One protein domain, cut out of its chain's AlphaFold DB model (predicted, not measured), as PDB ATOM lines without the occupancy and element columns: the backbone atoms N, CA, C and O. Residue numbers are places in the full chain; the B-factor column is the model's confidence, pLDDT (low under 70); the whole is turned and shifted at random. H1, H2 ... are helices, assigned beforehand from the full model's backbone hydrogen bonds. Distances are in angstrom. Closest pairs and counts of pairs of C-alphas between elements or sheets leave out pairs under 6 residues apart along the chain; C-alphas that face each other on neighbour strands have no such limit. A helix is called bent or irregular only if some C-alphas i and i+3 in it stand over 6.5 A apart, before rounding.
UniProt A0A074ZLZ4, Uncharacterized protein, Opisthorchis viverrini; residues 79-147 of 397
ATOM      1  N   PRO A  79      41.073   6.099   2.381       73.62
ATOM      2  CA  PRO A  79      41.497   7.478   2.610       73.62
ATOM      3  C   PRO A  79      42.716   7.588   3.533       73.62
ATOM      4  O   PRO A  79      43.592   8.421   3.304       73.62
ATOM      5  N   LEU A  80      42.827   6.736   4.554       72.88
ATOM      6  CA  LEU A  80      43.938   6.793   5.509       72.88
ATOM      7  C   LEU A  80      45.233   6.312   4.871       72.88
ATOM      8  O   LEU A  80      46.274   6.918   5.110       72.88
ATOM      9  N   ARG A  81      45.184   5.309   3.989       75.44
ATOM     10  CA  ARG A  81      46.373   4.864   3.244       75.44
ATOM     11  C   ARG A  81      46.988   5.990   2.407       75.44
ATOM     12  O   ARG A  81      48.208   6.049   2.281       75.44
ATOM     13  N   GLN A  82      46.166   6.892   1.871       74.69
ATOM     14  CA  GLN A  82      46.632   8.037   1.081       74.69
ATOM     15  C   GLN A  82      47.174   9.191   1.931       74.69
ATOM     16  O   GLN A  82      47.817  10.079   1.391       74.69
ATOM     17  N   ILE A  83      46.918   9.222   3.239       77.06
ATOM     18  CA  ILE A  83      47.279  10.362   4.101       77.06
ATOM     19  C   ILE A  83      48.326   9.956   5.149       77.06
ATOM     20  O   ILE A  83      49.045  10.807   5.670       77.06
ATOM     21  N   ILE A  84      48.489   8.655   5.415       77.31
ATOM     22  CA  ILE A  84      49.349   8.138   6.486       77.31
ATOM     23  C   ILE A  84      50.822   8.538   6.342       77.31
ATOM     24  O   ILE A  84      51.510   8.719   7.345       77.31
ATOM     25  N   TYR A  85      51.305   8.747   5.113       76.69
ATOM     26  CA  TYR A  85      52.680   9.196   4.884       76.69
ATOM     27  C   TYR A  85      52.919  10.637   5.365       76.69
ATOM     28  O   TYR A  85      54.030  10.956   5.778       76.69
ATOM     29  N   ARG A  86      51.876  11.483   5.384       76.06
ATOM     30  CA  ARG A  86      51.915  12.854   5.930       76.06
ATOM     31  C   ARG A  86      51.501  12.928   7.401       76.06
ATOM     32  O   ARG A  86      51.548  14.003   7.990       76.06
ATOM     33  N   ALA A  87      51.043  11.822   7.983       75.62
ATOM     34  CA  ALA A  87      50.504  11.816   9.333       75.62
ATOM     35  C   ALA A  87      51.623  11.836  10.399       75.62
ATOM     36  O   ALA A  87      52.668  11.213  10.188       75.62
ATOM     37  N   PRO A  88      51.385  12.480  11.562       79.50
ATOM     38  CA  PRO A  88      52.280  12.428  12.716       79.50
ATOM     39  C   PRO A  88      52.565  10.993  13.187       79.50
ATOM     40  O   PRO A  88      51.679  10.131  13.153       79.50
ATOM     41  N   ASP A  89      53.759  10.768  13.738       80.75
ATOM     42  CA  ASP A  89      54.222   9.479  14.278       80.75
ATOM     43  C   ASP A  89      53.225   8.730  15.188       80.75
ATOM     44  O   ASP A  89      53.083   7.516  15.018       80.75
ATOM     45  N   PRO A  90      52.459   9.368  16.104       76.81
ATOM     46  CA  PRO A  90      51.476   8.641  16.914       76.81
ATOM     47  C   PRO A  90      50.334   8.027  16.091       76.81
ATOM     48  O   PRO A  90      49.825   6.959  16.446       76.81
ATOM     49  N   ILE A  91      49.933   8.671  14.990       75.50
ATOM     50  CA  ILE A  91      48.887   8.164  14.092       75.50
ATOM     51  C   ILE A  91      49.450   7.027  13.242       75.50
ATOM     52  O   ILE A  91      48.789   5.998  13.110       75.50
ATOM     53  N   ARG A  92      50.688   7.166  12.749       79.50
ATOM     54  CA  ARG A  92      51.394   6.101  12.024       79.50
ATOM     55  C   ARG A  92      51.546   4.845  12.881       79.50
ATOM     56  O   ARG A  92      51.074   3.785  12.490       79.50
ATOM     57  N   ALA A  93      52.033   4.993  14.112       83.31
ATOM     58  CA  ALA A  93      52.153   3.884  15.054       83.31
ATOM     59  C   ALA A  93      50.794   3.237  15.389       83.31
ATOM     60  O   ALA A  93      50.712   2.031  15.620       83.31
ATOM     61  N   SER A  94      49.708   4.020  15.436       81.88
ATOM     62  CA  SER A  94      48.354   3.485  15.633       81.88
ATOM     63  C   SER A  94      47.850   2.711  14.417       81.88
ATOM     64  O   SER A  94      47.251   1.647  14.571       81.88
ATOM     65  N   TYR A  95      48.130   3.213  13.215       84.50
ATOM     66  CA  TYR A  95      47.803   2.543  11.964       84.50
ATOM     67  C   TYR A  95      48.569   1.226  11.812       84.50
ATOM     68  O   TYR A  95      47.956   0.214  11.493       84.50
ATOM     69  N   ASP A  96      49.859   1.191  12.155       88.00
ATOM     70  CA  ASP A  96      50.672  -0.032  12.119       88.00
ATOM     71  C   ASP A  96      50.146  -1.096  13.098       88.00
ATOM     72  O   ASP A  96      50.000  -2.271  12.744       88.00
ATOM     73  N   ARG A  97      49.746  -0.684  14.312       86.25
ATOM     74  CA  ARG A  97      49.032  -1.565  15.257       86.25
ATOM     75  C   ARG A  97      47.700  -2.054  14.684       86.25
ATOM     76  O   ARG A  97      47.358  -3.225  14.851       86.25
ATOM     77  N   GLY A  98      46.968  -1.183  13.993       86.38
ATOM     78  CA  GLY A  98      45.721  -1.518  13.307       86.38
ATOM     79  C   GLY A  98      45.914  -2.531  12.181       86.38
ATOM     80  O   GLY A  98      45.131  -3.472  12.070       86.38
ATOM     81  N   MET A  99      46.986  -2.405  11.400       86.81
ATOM     82  CA  MET A  99      47.361  -3.351  10.345       86.81
ATOM     83  C   MET A  99      47.679  -4.733  10.923       86.81
ATOM     84  O   MET A  99      47.163  -5.739  10.431       86.81
ATOM     85  N   ALA A 100      48.454  -4.796  12.011       89.50
ATOM     86  CA  ALA A 100      48.749  -6.051  12.705       89.50
ATOM     87  C   ALA A 100      47.475  -6.705  13.278       89.50
ATOM     88  O   ALA A 100      47.244  -7.905  13.105       89.50
ATOM     89  N   TRP A 101      46.607  -5.907  13.907       88.62
ATOM     90  CA  TRP A 101      45.323  -6.370  14.430       88.62
ATOM     91  C   TRP A 101      44.404  -6.904  13.321       88.62
ATOM     92  O   TRP A 101      43.831  -7.989  13.454       88.62
ATOM     93  N   SER A 102      44.301  -6.166  12.214       86.69
ATOM     94  CA  SER A 102      43.477  -6.510  11.055       86.69
ATOM     95  C   SER A 102      43.968  -7.795  10.388       86.69
ATOM     96  O   SER A 102      43.168  -8.688  10.113       86.69
ATOM     97  N   SER A 103      45.285  -7.966  10.240       88.75
ATOM     98  CA  SER A 103      45.899  -9.184   9.688       88.75
ATOM     99  C   SER A 103      45.536 -10.428  10.505       88.75
ATOM    100  O   SER A 103      45.033 -11.423   9.976       88.75
ATOM    101  N   HIS A 104      45.677 -10.342  11.829       87.25
ATOM    102  CA  HIS A 104      45.327 -11.430  12.741       87.25
ATOM    103  C   HIS A 104      43.818 -11.744  12.747       87.25
ATOM    104  O   HIS A 104      43.401 -12.885  12.986       87.25
ATOM    105  N   LYS A 105      42.967 -10.749  12.480       80.12
ATOM    106  CA  LYS A 105      41.522 -10.950  12.315       80.12
ATOM    107  C   LYS A 105      41.177 -11.570  10.969       80.12
ATOM    108  O   LYS A 105      40.384 -12.507  10.948       80.12
ATOM    109  N   LEU A 106      41.824 -11.135   9.890       82.06
ATOM    110  CA  LEU A 106      41.634 -11.661   8.542       82.06
ATOM    111  C   LEU A 106      41.964 -13.157   8.458       82.06
ATOM    112  O   LEU A 106      41.291 -13.906   7.751       82.06
ATOM    113  N   GLN A 107      42.927 -13.639   9.244       81.12
ATOM    114  CA  GLN A 107      43.222 -15.072   9.348       81.12
ATOM    115  C   GLN A 107      42.014 -15.894   9.825       81.12
ATOM    116  O   GLN A 107      41.769 -16.965   9.276       81.12
ATOM    117  N   ARG A 108      41.203 -15.359  10.750       80.75
ATOM    118  CA  ARG A 108      40.000 -16.016  11.299       80.75
ATOM    119  C   ARG A 108      38.748 -15.864  10.432       80.75
ATOM    120  O   ARG A 108      37.706 -16.415  10.775       80.75
ATOM    121  N   VAL A 109      38.824 -15.106   9.339       77.25
ATOM    122  CA  VAL A 109      37.693 -14.905   8.428       77.25
ATOM    123  C   VAL A 109      37.436 -16.193   7.627       77.25
ATOM    124  O   VAL A 109      38.392 -16.750   7.069       77.25
ATOM    125  N   PRO A 110      36.172 -16.652   7.520       77.00
ATOM    126  CA  PRO A 110      35.800 -17.798   6.696       77.00
ATOM    127  C   PRO A 110      36.250 -17.673   5.232       77.00
ATOM    128  O   PRO A 110      36.214 -16.591   4.641       77.00
ATOM    129  N   ALA A 111      36.622 -18.797   4.614       73.94
ATOM    130  CA  ALA A 111      37.161 -18.829   3.250       73.94
ATOM    131  C   ALA A 111      36.196 -18.261   2.186       73.94
ATOM    132  O   ALA A 111      36.647 -17.649   1.219       73.94
ATOM    133  N   TYR A 112      34.878 -18.381   2.385       72.31
ATOM    134  CA  TYR A 112      33.882 -17.855   1.441       72.31
ATOM    135  C   TYR A 112      33.906 -16.323   1.326       72.31
ATOM    136  O   TYR A 112      33.627 -15.785   0.256       72.31
ATOM    137  N   ILE A 113      34.269 -15.619   2.404       67.12
ATOM    138  CA  ILE A 113      34.394 -14.156   2.407       67.12
ATOM    139  C   ILE A 113      35.673 -13.764   1.676       67.12
ATOM    140  O   ILE A 113      35.638 -12.934   0.773       67.12
ATOM    141  N   LYS A 114      36.783 -14.448   1.984       67.88
ATOM    142  CA  LYS A 114      38.085 -14.229   1.332       67.88
ATOM    143  C   LYS A 114      38.025 -14.406  -0.187       67.88
ATOM    144  O   LYS A 114      38.742 -13.717  -0.895       67.88
ATOM    145  N   HIS A 115      37.162 -15.292  -0.685       73.62
ATOM    146  CA  HIS A 115      36.978 -15.500  -2.123       73.62
ATOM    147  C   HIS A 115      36.167 -14.378  -2.807       73.62
ATOM    148  O   HIS A 115      36.288 -14.176  -4.013       73.62
ATOM    149  N   ARG A 116      35.305 -13.658  -2.077       71.56
ATOM    150  CA  ARG A 116      34.435 -12.608  -2.650       71.56
ATOM    151  C   ARG A 116      34.992 -11.195  -2.504       71.56
ATOM    152  O   ARG A 116      34.540 -10.297  -3.207       71.56
ATOM    153  N   THR A 117      35.946 -10.994  -1.604       73.12
ATOM    154  CA  THR A 117      36.517  -9.679  -1.294       73.12
ATOM    155  C   THR A 117      38.019  -9.668  -1.503       73.12
ATOM    156  O   THR A 117      38.687 -10.651  -1.199       73.12
ATOM    157  N   ASP A 118      38.561  -8.532  -1.936       78.12
ATOM    158  CA  ASP A 118      40.007  -8.335  -2.016       78.12
ATOM    159  C   ASP A 118      40.603  -8.303  -0.590       78.12
ATOM    160  O   ASP A 118      40.296  -7.383   0.185       78.12
ATOM    161  N   PRO A 119      41.449  -9.284  -0.217       77.62
ATOM    162  CA  PRO A 119      41.988  -9.391   1.134       77.62
ATOM    163  C   PRO A 119      42.860  -8.189   1.516       77.62
ATOM    164  O   PRO A 119      42.902  -7.828   2.692       77.62
ATOM    165  N   GLN A 120      43.512  -7.528   0.552       83.06
ATOM    166  CA  GLN A 120      44.332  -6.342   0.818       83.06
ATOM    167  C   GLN A 120      43.463  -5.135   1.171       83.06
ATOM    168  O   GLN A 120      43.773  -4.380   2.095       83.06
ATOM    169  N   ARG A 121      42.327  -4.965   0.484       77.94
ATOM    170  CA  ARG A 121      41.387  -3.877   0.786       77.94
ATOM    171  C   ARG A 121      40.725  -4.047   2.140       77.94
ATOM    172  O   ARG A 121      40.593  -3.071   2.875       77.94
ATOM    173  N   LEU A 122      40.366  -5.282   2.477       80.06
ATOM    174  CA  LEU A 122      39.776  -5.611   3.767       80.06
ATOM    175  C   LEU A 122      40.771  -5.398   4.916       80.06
ATOM    176  O   LEU A 122      40.403  -4.850   5.955       80.06
ATOM    177  N   LEU A 123      42.042  -5.758   4.703       83.62
ATOM    178  CA  LEU A 123      43.122  -5.513   5.655       83.62
ATOM    179  C   LEU A 123      43.249  -4.019   5.980       83.62
ATOM    180  O   LEU A 123      43.204  -3.642   7.155       83.62
ATOM    181  N   ILE A 124      43.360  -3.187   4.939       82.38
ATOM    182  CA  ILE A 124      43.505  -1.732   5.058       82.38
ATOM    183  C   ILE A 124      42.272  -1.137   5.740       82.38
ATOM    184  O   ILE A 124      42.414  -0.473   6.758       82.38
ATOM    185  N   SER A 125      41.062  -1.452   5.272       80.25
ATOM    186  CA  SER A 125      39.814  -0.951   5.869       80.25
ATOM    187  C   SER A 125      39.668  -1.333   7.354       80.25
ATOM    188  O   SER A 125      39.232  -0.519   8.173       80.25
ATOM    189  N   GLY A 126      40.111  -2.533   7.744       80.88
ATOM    190  CA  GLY A 126      40.165  -2.943   9.148       80.88
ATOM    191  C   GLY A 126      41.157  -2.125   9.985       80.88
ATOM    192  O   GLY A 126      40.861  -1.795  11.134       80.88
ATOM    193  N   ALA A 127      42.301  -1.739   9.414       83.06
ATOM    194  CA  ALA A 127      43.255  -0.847  10.071       83.06
ATOM    195  C   ALA A 127      42.713   0.587  10.194       83.06
ATOM    196  O   ALA A 127      42.872   1.213  11.240       83.06
ATOM    197  N   GLU A 128      42.004   1.086   9.178       79.25
ATOM    198  CA  GLU A 128      41.335   2.391   9.236       79.25
ATOM    199  C   GLU A 128      40.288   2.431  10.354       79.25
ATOM    200  O   GLU A 128      40.272   3.354  11.167       79.25
ATOM    201  N   SER A 129      39.483   1.370  10.458       78.44
ATOM    202  CA  SER A 129      38.503   1.182  11.535       78.44
ATOM    203  C   SER A 129      39.161   1.215  12.916       78.44
ATOM    204  O   SER A 129      38.653   1.842  13.845       78.44
ATOM    205  N   PHE A 130      40.314   0.555  13.048       78.06
ATOM    206  CA  PHE A 130      41.076   0.509  14.291       78.06
ATOM    207  C   PHE A 130      41.577   1.898  14.697       78.06
ATOM    208  O   PHE A 130      41.453   2.283  15.859       78.06
ATOM    209  N   VAL A 131      42.094   2.681  13.747       76.44
ATOM    210  CA  VAL A 131      42.527   4.061  14.006       76.44
ATOM    211  C   VAL A 131      41.338   4.937  14.394       76.44
ATOM    212  O   VAL A 131      41.432   5.658  15.380       76.44
ATOM    213  N   LEU A 132      40.202   4.837  13.700       74.62
ATOM    214  CA  LEU A 132      38.996   5.604  14.043       74.62
ATOM    215  C   LEU A 132      38.468   5.286  15.452       74.62
ATOM    216  O   LEU A 132      37.917   6.163  16.113       74.62
ATOM    217  N   GLN A 133      38.648   4.051  15.925       69.12
ATOM    218  CA  GLN A 133      38.154   3.609  17.229       69.12
ATOM    219  C   GLN A 133      39.137   3.862  18.384       69.12
ATOM    220  O   GLN A 133      38.704   4.134  19.504       69.12
ATOM    221  N   PHE A 134      40.443   3.739  18.133       63.09
ATOM    222  CA  PHE A 134      41.474   3.699  19.178       63.09
ATOM    223  C   PHE A 134      42.536   4.796  19.064       63.09
ATOM    224  O   PHE A 134      43.424   4.862  19.918       63.09
ATOM    225  N   ALA A 135      42.480   5.666  18.050       60.22
ATOM    226  CA  ALA A 135      43.327   6.851  18.048       60.22
ATOM    227  C   ALA A 135      42.993   7.735  19.265       60.22
ATOM    228  O   ALA A 135      41.822   7.878  19.633       60.22
ATOM    229  N   PRO A 136      44.007   8.331  19.914       51.22
ATOM    230  CA  PRO A 136      43.780   9.209  21.049       51.22
ATOM    231  C   PRO A 136      42.853  10.356  20.629       51.22
ATOM    232  O   PRO A 136      43.145  11.073  19.673       51.22
ATOM    233  N   ARG A 137      41.754  10.560  21.375       49.31
ATOM    234  CA  ARG A 137      40.691  11.570  21.140       49.31
ATOM    235  C   ARG A 137      41.172  13.031  21.013       49.31
ATOM    236  O   ARG A 137      40.352  13.926  20.864       49.31
ATOM    237  N   ARG A 138      42.481  13.289  21.083       38.84
ATOM    238  CA  ARG A 138      43.097  14.609  20.896       38.84
ATOM    239  C   ARG A 138      43.428  14.945  19.441       38.84
ATOM    240  O   ARG A 138      43.659  16.111  19.152       38.84
ATOM    241  N   SER A 139      43.439  13.980  18.520       41.16
ATOM    242  CA  SER A 139      43.661  14.266  17.099       41.16
ATOM    243  C   SER A 139      42.331  14.298  16.351       41.16
ATOM    244  O   SER A 139      41.692  13.262  16.162       41.16
ATOM    245  N   VAL A 140      41.924  15.491  15.918       45.72
ATOM    246  CA  VAL A 140      40.811  15.729  14.991       45.72
ATOM    247  C   VAL A 140      41.173  15.115  13.631       45.72
ATOM    248  O   VAL A 140      41.663  15.792  12.739       45.72
ATOM    249  N   VAL A 141      40.985  13.803  13.477       43.25
ATOM    250  CA  VAL A 141      41.275  13.084  12.218       43.25
ATOM    251  C   VAL A 141      40.126  13.232  11.209       43.25
ATOM    252  O   VAL A 141      40.315  13.041  10.012       43.25
ATOM    253  N   VAL A 142      38.935  13.635  11.664       38.78
ATOM    254  CA  VAL A 142      37.737  13.695  10.811       38.78
ATOM    255  C   VAL A 142      37.711  14.948   9.921       38.78
ATOM    256  O   VAL A 142      37.286  14.855   8.771       38.78
ATOM    257  N   SER A 143      38.227  16.099  10.377       32.50
ATOM    258  CA  SER A 143      38.201  17.337   9.569       32.50
ATOM    259  C   SER A 143      39.148  17.304   8.365       32.50
ATOM    260  O   SER A 143      38.842  17.895   7.334       32.50
ATOM    261  N   THR A 144      40.275  16.591   8.443       33.50
ATOM    262  CA  THR A 144      41.275  16.567   7.358       33.50
ATOM    263  C   THR A 144      40.887  15.636   6.200       33.50
ATOM    264  O   THR A 144      41.380  15.806   5.083       33.50
ATOM    265  N   MET A 145      39.978  14.676   6.426       33.59
ATOM    266  CA  MET A 145      39.533  13.731   5.391       33.59
ATOM    267  C   MET A 145      38.617  14.361   4.336       33.59
ATOM    268  O   MET A 145      38.662  13.949   3.181       33.59
ATOM    269  N   PHE A 146      37.810  15.361   4.703       30.36
ATOM    270  CA  PHE A 146      36.892  16.025   3.767       30.36
ATOM    271  C   PHE A 146      37.496  17.268   3.099       30.36
ATOM    272  O   PHE A 146      37.070  17.633   2.007       30.36
ATOM    273  N   TYR A 147      38.511  17.893   3.705       29.88
ATOM    274  CA  TYR A 147      39.095  19.144   3.198       29.88
ATOM    275  C   TYR A 147      40.138  18.965   2.086       29.88
ATOM    276  O   TYR A 147      40.425  19.906   1.354       29.88
TER     277      TYR A 147
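What this domain is: This is residues 79 to 147 of the 397 residues of an uncharacterized protein of Opisthorchis viverrini (UniProt A0A074ZLZ4). Two long helices, H2 and H4, cross as an X. H1 folds back on H2 at one end, near H5; residues 107 to 113 stick out at the other. The printed part, 69 residues with helices H1 to H5 in order, is all helix and only just compact, close to loose: radius of gyration of the C-alphas 13.0 A, spans 38 by 21 by 18 A.

How they stand to each other: H2, residues 89 to 107, touches H4, residues 119 to 134, at a steep tilt of 51 degrees; their closest C-alphas, 98 and 127, are 4.1 A apart. H1, residues 79 to 86, makes a hairpin with H2, touching residues 91 to 95 alone; C-alphas 84 and 92 are closest, 6.2 A apart. Every O i to N i+4 pair is within hydrogen-bond range in H2 and H4, 2 of 4 in H1, 1 of 2 in H3, residues 111 to 116, and 0 of 2 in H5, residues 142 to 147, with 0 of 3 O i to N i+3 pairs.

Where its parts are: H2 is 27.4 A long, H4 22.3 A. H1, irregular with C-alphas 82 and 85 7.2 A apart, begins at C-alpha 79 (41.497, 7.478, 2.610); H5 ends at C-alpha 147 (39.095, 19.144, 3.198).

The domain as a whole: The printed part has no cut. Residues 113 to 114 and 133 to 147 have pLDDT under 70.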